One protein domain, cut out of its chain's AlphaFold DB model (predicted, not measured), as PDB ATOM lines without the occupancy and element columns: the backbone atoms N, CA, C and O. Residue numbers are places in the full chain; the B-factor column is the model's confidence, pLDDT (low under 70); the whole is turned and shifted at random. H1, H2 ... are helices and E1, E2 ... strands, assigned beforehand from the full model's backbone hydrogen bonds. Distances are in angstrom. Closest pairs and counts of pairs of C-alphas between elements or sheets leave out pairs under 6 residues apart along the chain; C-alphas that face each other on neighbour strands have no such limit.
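AT A GLANCE: This is residues 4 to 62 of the 219 residues of an uncharacterized protein of Ilumatobacter sp (UniProt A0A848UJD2). With little regular structure, this domain is one helix, H1, near a tiny two-strand hairpin, E1 and E2, and two long loops whose free-standing parts, residues 28 to 34 and 48 to 53, stick out at opposite ends. The printed part has 59 residues, of which the named elements H1, E1, E2, in chain order, hold only 19; the class is mixed, the sheet antiparallel, order E1 - E2. It is elongated, 40 by 22 by 17 A, and only just compact, close to loose, with a radius of gyration of the C-alphas of 12.4 A.

HOW THE PARTS SIT: Start at H1, residues 4 to 16, where every O i to N i+4 pair is within hydrogen-bond range. E1, residues 38 to 40, is near H1, with 5 pairs of C-alphas within 10 A. In the hairpin of E1 and E2, residues 59 to 61, find N 39 and O 60 within hydrogen-bond range at 2.9 A. The closest C-alphas of H1 and E2, Leu 10 and Val 59, are 6.5 A apart.

IN THESE COORDINATES: Find C-alpha 4 at (16.610, 8.407, 16.591); H1 runs 18.2 A to C-alpha 16. E1 measures 7.1 A; E2, 7.0 A, ends at C-alpha 61, (26.620, 23.570, 10.829).

THE WHOLE: The C-alphas farthest apart, Ala 32 and Pro 52, are 41.0 A apart. Both links are long, and the printed part has no cut. Look for pLDDT under 70 at residues 47, 49 to 50 and 52 to 53.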
ATOM      1  N   ARG A   4      16.910   9.073  17.867       73.00
ATOM      2  CA  ARG A   4      16.610   8.407  16.591       73.00
ATOM      3  C   ARG A   4      15.931   9.326  15.584       73.00
ATOM      4  O   ARG A   4      16.347   9.351  14.432       73.00
ATOM      5  N   GLU A   5      14.913  10.065  16.016       74.75
ATOM      6  CA  GLU A   5      14.181  10.998  15.153       74.75
ATOM      7  C   GLU A   5      15.112  12.095  14.644       74.75
ATOM      8  O   GLU A   5      15.158  12.339  13.445       74.75
ATOM      9  N   ARG A   6      15.941  12.667  15.529       78.12
ATOM     10  CA  ARG A   6      16.918  13.698  15.142       78.12
ATOM     11  C   ARG A   6      17.898  13.193  14.086       78.12
ATOM     12  O   ARG A   6      18.202  13.911  13.142       78.12
ATOM     13  N   TYR A   7      18.378  11.957  14.225       79.38
ATOM     14  CA  TYR A   7      19.288  11.372  13.242       79.38
ATOM     15  C   TYR A   7      18.600  11.105  11.896       79.38
ATOM     16  O   TYR A   7      19.203  11.302  10.845       79.38
ATOM     17  N   LEU A   8      17.334  10.675  11.913       80.69
ATOM     18  CA  LEU A   8      16.551  10.482  10.693       80.69
ATOM     19  C   LEU A   8      16.273  11.805   9.982       80.69
ATOM     20  O   LEU A   8      16.429  11.867   8.767       80.69
ATOM     21  N   GLU A   9      15.902  12.859  10.711       79.44
ATOM     22  CA  GLU A   9      15.710  14.201  10.148       79.44
ATOM     23  C   GLU A   9      17.000  14.710   9.504       79.44
ATOM     24  O   GLU A   9      16.991  15.158   8.361       79.44
ATOM     25  N   LEU A  10      18.123  14.544  10.201       82.81
ATOM     26  CA  LEU A  10      19.441  14.951   9.739       82.81
ATOM     27  C   LEU A  10      19.883  14.178   8.484       82.81
ATOM     28  O   LEU A  10      20.281  14.778   7.487       82.81
ATOM     29  N   GLY A  11      19.741  12.852   8.489       80.81
ATOM     30  CA  GLY A  11      20.026  12.016   7.323       80.81
ATOM     31  C   GLY A  11      19.084  12.278   6.143       80.81
ATOM     32  O   GLY A  11      19.510  12.213   4.992       80.81
ATOM     33  N   THR A  12      17.816  12.605   6.413       81.25
ATOM     34  CA  THR A  12      16.824  12.937   5.378       81.25
ATOM     35  C   THR A  12      17.080  14.316   4.777       81.25
ATOM     36  O   THR A  12      16.954  14.465   3.565       81.25
ATOM     37  N   SER A  13      17.478  15.303   5.588       81.94
ATOM     38  CA  SER A  13      17.901  16.623   5.108       81.94
ATOM     39  C   SER A  13      19.073  16.488   4.135       81.94
ATOM     40  O   SER A  13      18.981  16.987   3.018       81.94
ATOM     41  N   TRP A  14      20.106  15.715   4.496       83.75
ATOM     42  CA  TRP A  14      21.211  15.407   3.584       83.75
ATOM     43  C   TRP A  14      20.738  14.714   2.298       83.75
ATOM     44  O   TRP A  14      21.106  15.123   1.203       83.75
ATOM     45  N   PHE A  15      19.885  13.690   2.405       82.31
ATOM     46  CA  PHE A  15      19.421  12.928   1.240       82.31
ATOM     47  C   PHE A  15      18.601  13.772   0.249       82.31
ATOM     48  O   PHE A  15      18.668  13.540  -0.956       82.31
ATOM     49  N   GLN A  16      17.818  14.736   0.743       83.81
ATOM     50  CA  GLN A  16      17.006  15.618  -0.102       83.81
ATOM     51  C   GLN A  16      17.801  16.784  -0.704       83.81
ATOM     52  O   GLN A  16      17.322  17.379  -1.667       83.81
ATOM     53  N   GLN A  17      18.944  17.144  -0.113       81.75
ATOM     54  CA  GLN A  17      19.708  18.355  -0.438       81.75
ATOM     55  C   GLN A  17      21.227  18.109  -0.354       81.75
ATOM     56  O   GLN A  17      21.920  18.812   0.383       81.75
ATOM     57  N   PRO A  18      21.785  17.103  -1.048       79.75
ATOM     58  CA  PRO A  18      23.191  16.730  -0.888       79.75
ATOM     59  C   PRO A  18      24.164  17.870  -1.232       79.75
ATOM     60  O   PRO A  18      25.246  17.933  -0.657       79.75
ATOM     61  N   GLU A  19      23.781  18.782  -2.129       79.56
ATOM     62  CA  GLU A  19      24.560  19.957  -2.537       79.56
ATOM     63  C   GLU A  19      24.699  21.042  -1.459       79.56
ATOM     64  O   GLU A  19      25.620  21.853  -1.525       79.56
ATOM     65  N   GLU A  20      23.814  21.055  -0.461       77.25
ATOM     66  CA  GLU A  20      23.860  22.004   0.661       77.25
ATOM     67  C   GLU A  20      24.805  21.527   1.778       77.25
ATOM     68  O   GLU A  20      25.123  22.278   2.702       77.25
ATOM     69  N   TRP A  21      25.267  20.274   1.708       76.19
ATOM     70  CA  TRP A  21      26.085  19.648   2.739       76.19
ATOM     71  C   TRP A  21      27.542  19.536   2.311       76.19
ATOM     72  O   TRP A  21      27.871  18.968   1.273       76.19
ATOM     73  N   ALA A  22      28.445  19.993   3.179       76.00
ATOM     74  CA  ALA A  22      29.882  19.870   2.940       76.00
ATOM     75  C   ALA A  22      30.384  18.413   3.004       76.00
ATOM     76  O   ALA A  22      31.404  18.087   2.401       76.00
ATOM     77  N   ALA A  23      29.695  17.542   3.749       79.94
ATOM     78  CA  ALA A  23      30.022  16.127   3.893       79.94
ATOM     79  C   ALA A  23      28.788  15.311   4.305       79.94
ATOM     80  O   ALA A  23      27.810  15.855   4.823       79.94
ATOM     81  N   MET A  24      28.850  13.990   4.109       87.00
ATOM     82  CA  MET A  24      27.848  13.079   4.662       87.00
ATOM     83  C   MET A  24      27.914  13.094   6.192       87.00
ATOM     84  O   MET A  24      28.999  12.923   6.752       87.00
ATOM     85  N   PRO A  25      26.778  13.243   6.885       88.75
ATOM     86  CA  PRO A  25      26.787  13.241   8.334       88.75
ATOM     87  C   PRO A  25      27.036  11.843   8.899       88.75
ATOM     88  O   PRO A  25      26.451  10.862   8.441       88.75
ATOM     89  N   ALA A  26      27.845  11.775   9.950       90.88
ATOM     90  CA  ALA A  26      28.116  10.557  10.700       90.88
ATOM     91  C   ALA A  26      27.477  10.624  12.093       90.88
ATOM     92  O   ALA A  26      27.499  11.673  12.735       90.88
ATOM     93  N   ALA A  27      26.909   9.514  12.570       88.44
ATOM     94  CA  ALA A  27      26.398   9.417  13.941       88.44
ATOM     95  C   ALA A  27      27.531   9.366  14.973       88.44
ATOM     96  O   ALA A  27      27.382   9.866  16.085       88.44
ATOM     97  N   ASP A  28      28.627   8.715  14.592       88.06
ATOM     98  CA  ASP A  28      29.852   8.552  15.365       88.06
ATOM     99  C   ASP A  28      31.018   8.299  14.396       88.06
ATOM    100  O   ASP A  28      30.809   8.195  13.185       88.06
ATOM    101  N   GLY A  29      32.237   8.204  14.909       91.44
ATOM    102  CA  GLY A  29      33.434   7.996  14.106       91.44
ATOM    103  C   GLY A  29      34.708   7.986  14.943       91.44
ATOM    104  O   GLY A  29      34.651   8.227  16.151       91.44
ATOM    105  N   PRO A  30      35.874   7.796  14.314       91.38
ATOM    106  CA  PRO A  30      37.168   7.986  14.957       91.38
ATOM    107  C   PRO A  30      37.282   9.355  15.641       91.38
ATOM    108  O   PRO A  30      36.644  10.335  15.237       91.38
ATOM    109  N   GLU A  31      38.140   9.443  16.658       88.75
ATOM    110  CA  GLU A  31      38.394  10.692  17.395       88.75
ATOM    111  C   GLU A  31      38.930  11.809  16.489       88.75
ATOM    112  O   GLU A  31      38.685  12.986  16.737       88.75
ATOM    113  N   ALA A  32      39.610  11.439  15.400       88.12
ATOM    114  CA  ALA A  32      40.135  12.374  14.412       88.12
ATOM    115  C   ALA A  32      39.045  13.099  13.598       88.12
ATOM    116  O   ALA A  32      39.341  14.098  12.944       88.12
ATOM    117  N   TRP A  33      37.797  12.616  13.590       91.44
ATOM    118  CA  TRP A  33      36.711  13.276  12.860       91.44
ATOM    119  C   TRP A  33      36.161  14.462  13.655       91.44
ATOM    120  O   TRP A  33      35.733  14.306  14.804       91.44
ATOM    121  N   GLN A  34      36.102  15.633  13.013       89.56
ATOM    122  CA  GLN A  34      35.554  16.852  13.607       89.56
ATOM    123  C   GLN A  34      34.119  16.609  14.100       89.56
ATOM    124  O   GLN A  34      33.238  16.201  13.341       89.56
ATOM    125  N   ARG A  35      33.874  16.870  15.386       90.75
ATOM    126  CA  ARG A  35      32.523  16.865  15.954       90.75
ATOM    127  C   ARG A  35      31.896  18.232  15.700       90.75
ATOM    128  O   ARG A  35      32.443  19.237  16.131       90.75
ATOM    129  N   ILE A  36      30.774  18.258  14.983       86.81
ATOM    130  CA  ILE A  36      30.125  19.491  14.526       86.81
ATOM    131  C   ILE A  36      28.736  19.580  15.153       86.81
ATOM    132  O   ILE A  36      27.914  18.674  14.996       86.81
ATOM    133  N   ALA A  37      28.461  20.682  15.848       85.12
ATOM    134  CA  ALA A  37      27.104  21.016  16.253       85.12
ATOM    135  C   ALA A  37      26.314  21.550  15.047       85.12
ATOM    136  O   ALA A  37      26.835  22.272  14.196       85.12
ATOM    137  N   VAL A  38      25.042  21.170  14.965       83.94
ATOM    138  CA  VAL A  38      24.168  21.530  13.848       83.94
ATOM    139  C   VAL A  38      22.824  22.034  14.351       83.94
ATOM    140  O   VAL A  38      22.355  21.619  15.416       83.94
ATOM    141  N   GLN A  39      22.194  22.922  13.588       83.75
ATOM    142  CA  GLN A  39      20.871  23.459  13.894       83.75
ATOM    143  C   GLN A  39      19.999  23.526  12.635       83.75
ATOM    144  O   GLN A  39      20.525  23.714  11.538       83.75
ATOM    145  N   PRO A  40      18.668  23.385  12.766       82.62
ATOM    146  CA  PRO A  40      17.755  23.642  11.661       82.62
ATOM    147  C   PRO A  40      17.818  25.111  11.231       82.62
ATOM    148  O   PRO A  40      17.690  26.017  12.057       82.62
ATOM    149  N   ASP A  41      17.949  25.350   9.933       82.31
ATOM    150  CA  ASP A  41      17.820  26.669   9.331       82.31
ATOM    151  C   ASP A  41      16.335  27.027   9.183       82.31
ATOM    152  O   ASP A  41      15.665  26.696   8.204       82.31
ATOM    153  N   LEU A  42      15.813  27.720  10.195       81.88
ATOM    154  CA  LEU A  42      14.409  28.129  10.250       81.88
ATOM    155  C   LEU A  42      14.046  29.183   9.196       81.88
ATOM    156  O   LEU A  42      12.864  29.364   8.915       81.88
ATOM    157  N   SER A  43      15.030  29.881   8.620       79.44
ATOM    158  CA  SER A  43      14.782  30.940   7.634       79.44
ATOM    159  C   SER A  43      14.345  30.391   6.275       79.44
ATOM    160  O   SER A  43      13.632  31.066   5.536       79.44
ATOM    161  N   ARG A  44      14.738  29.147   5.970       77.62
ATOM    162  CA  ARG A  44      14.433  28.438   4.719       77.62
ATOM    163  C   ARG A  44      13.354  27.365   4.881       77.62
ATOM    164  O   ARG A  44      13.196  26.513   4.009       77.62
ATOM    165  N   ARG A  45      12.620  27.388   5.995       79.12
ATOM    166  CA  ARG A  45      11.529  26.447   6.262       79.12
ATOM    167  C   ARG A  45      10.425  26.577   5.214       79.12
ATOM    168  O   ARG A  45       9.956  27.677   4.932       79.12
ATOM    169  N   ASP A  46       9.962  25.431   4.721       74.12
ATOM    170  CA  ASP A  46       8.853  25.329   3.775       74.12
ATOM    171  C   ASP A  46       7.741  24.430   4.353       74.12
ATOM    172  O   ASP A  46       7.886  23.205   4.467       74.12
ATOM    173  N   GLY A  47       6.644  25.069   4.768       69.44
ATOM    174  CA  GLY A  47       5.482  24.441   5.402       69.44
ATOM    175  C   GLY A  47       5.413  24.598   6.928       69.44
ATOM    176  O   GLY A  47       6.418  24.752   7.624       69.44
ATOM    177  N   GLU A  48       4.190  24.535   7.457       71.94
ATOM    178  CA  GLU A  48       3.912  24.615   8.896       71.94
ATOM    179  C   GLU A  48       4.103  23.252   9.594       71.94
ATOM    180  O   GLU A  48       3.845  22.200   8.990       71.94
ATOM    181  N   PRO A  49       4.514  23.219  10.877       67.38
ATOM    182  CA  PRO A  49       4.588  21.981  11.648       67.38
ATOM    183  C   PRO A  49       3.246  21.229  11.654       67.38
ATOM    184  O   PRO A  49       2.239  21.734  12.141       67.38
ATOM    185  N   GLY A  50       3.235  20.003  11.122       68.94
ATOM    186  CA  GLY A  50       2.044  19.141  11.077       68.94
ATOM    187  C   GLY A  50       1.157  19.300   9.835       68.94
ATOM    188  O   GLY A  50       0.185  18.557   9.703       68.94
ATOM    189  N   ALA A  51       1.485  20.205   8.908       74.12
ATOM    190  CA  ALA A  51       0.764  20.332   7.643       74.12
ATOM    191  C   ALA A  51       1.205  19.265   6.612       74.12
ATOM    192  O   ALA A  51       2.391  18.919   6.544       74.12
ATOM    193  N   PRO A  52       0.283  18.748   5.774       67.44
ATOM    194  CA  PRO A  52       0.647  17.891   4.650       67.44
ATOM    195  C   PRO A  52       1.532  18.658   3.656       67.44
ATOM    196  O   PRO A  52       1.264  19.813   3.341       67.44
ATOM    197  N   GLY A  53       2.591  18.009   3.163       69.25
ATOM    198  CA  GLY A  53       3.540  18.611   2.217       69.25
ATOM    199  C   GLY A  53       4.711  19.376   2.846       69.25
ATOM    200  O   GLY A  53       5.527  19.909   2.101       69.25
ATOM    201  N   ARG A  54       4.841  19.401   4.183       77.25
ATOM    202  CA  ARG A  54       6.020  19.970   4.862       77.25
ATOM    203  C   ARG A  54       7.309  19.304   4.367       77.25
ATOM    204  O   ARG A  54       7.435  18.078   4.415       77.25
ATOM    205  N   ARG A  55       8.291  20.117   3.972       74.31
ATOM    206  CA  ARG A  55       9.651  19.648   3.669       74.31
ATOM    207  C   ARG A  55      10.469  19.529   4.954       74.31
ATOM    208  O   ARG A  55      10.200  20.210   5.943       74.31
ATOM    209  N   VAL A  56      11.453  18.631   4.956       75.56
ATOM    210  CA  VAL A  56      12.381  18.515   6.088       75.56
ATOM    211  C   VAL A  56      13.218  19.791   6.154       75.56
ATOM    212  O   VAL A  56      13.696  20.267   5.125       75.56
ATOM    213  N   ASP A  57      13.349  20.356   7.356       79.44
ATOM    214  CA  ASP A  57      14.144  21.567   7.569       79.44
ATOM    215  C   ASP A  57      15.617  21.280   7.218       79.44
ATOM    216  O   ASP A  57      16.153  20.219   7.553       79.44
ATOM    217  N   ILE A  58      16.271  22.230   6.547       78.62
ATOM    218  CA  ILE A  58      17.694  22.128   6.198       78.62
ATOM    219  C   ILE A  58      18.500  22.225   7.485       78.62
ATOM    220  O   ILE A  58      18.312  23.165   8.253       78.62
ATOM    221  N   VAL A  59      19.392  21.275   7.737       80.19
ATOM    222  CA  VAL A  59      20.266  21.323   8.910       80.19
ATOM    223  C   VAL A  59      21.614  21.904   8.501       80.19
ATOM    224  O   VAL A  59      22.257  21.401   7.585       80.19
ATOM    225  N   VAL A  60      22.039  22.971   9.181       81.19
ATOM    226  CA  VAL A  60      23.296  23.674   8.900       81.19
ATOM    227  C   VAL A  60      24.276  23.551  10.071       81.19
ATOM    228  O   VAL A  60      23.848  23.540  11.233       81.19
ATOM    229  N   PRO A  61      25.590  23.464   9.802       83.38
ATOM    230  CA  PRO A  61      26.620  23.570  10.829       83.38
ATOM    231  C   PRO A  61      26.530  24.903  11.572       83.38
ATOM    232  O   PRO A  61      26.363  25.954  10.954       83.38
ATOM    233  N   THR A  62      26.681  24.878  12.894       84.62
ATOM    234  CA  THR A  62      26.818  26.111  13.690       84.62
ATOM    235  C   THR A  62      28.250  26.631  13.715       84.62
ATOM    236  O   THR A  62      28.493  27.764  14.120       84.62
TER     237      THR A  62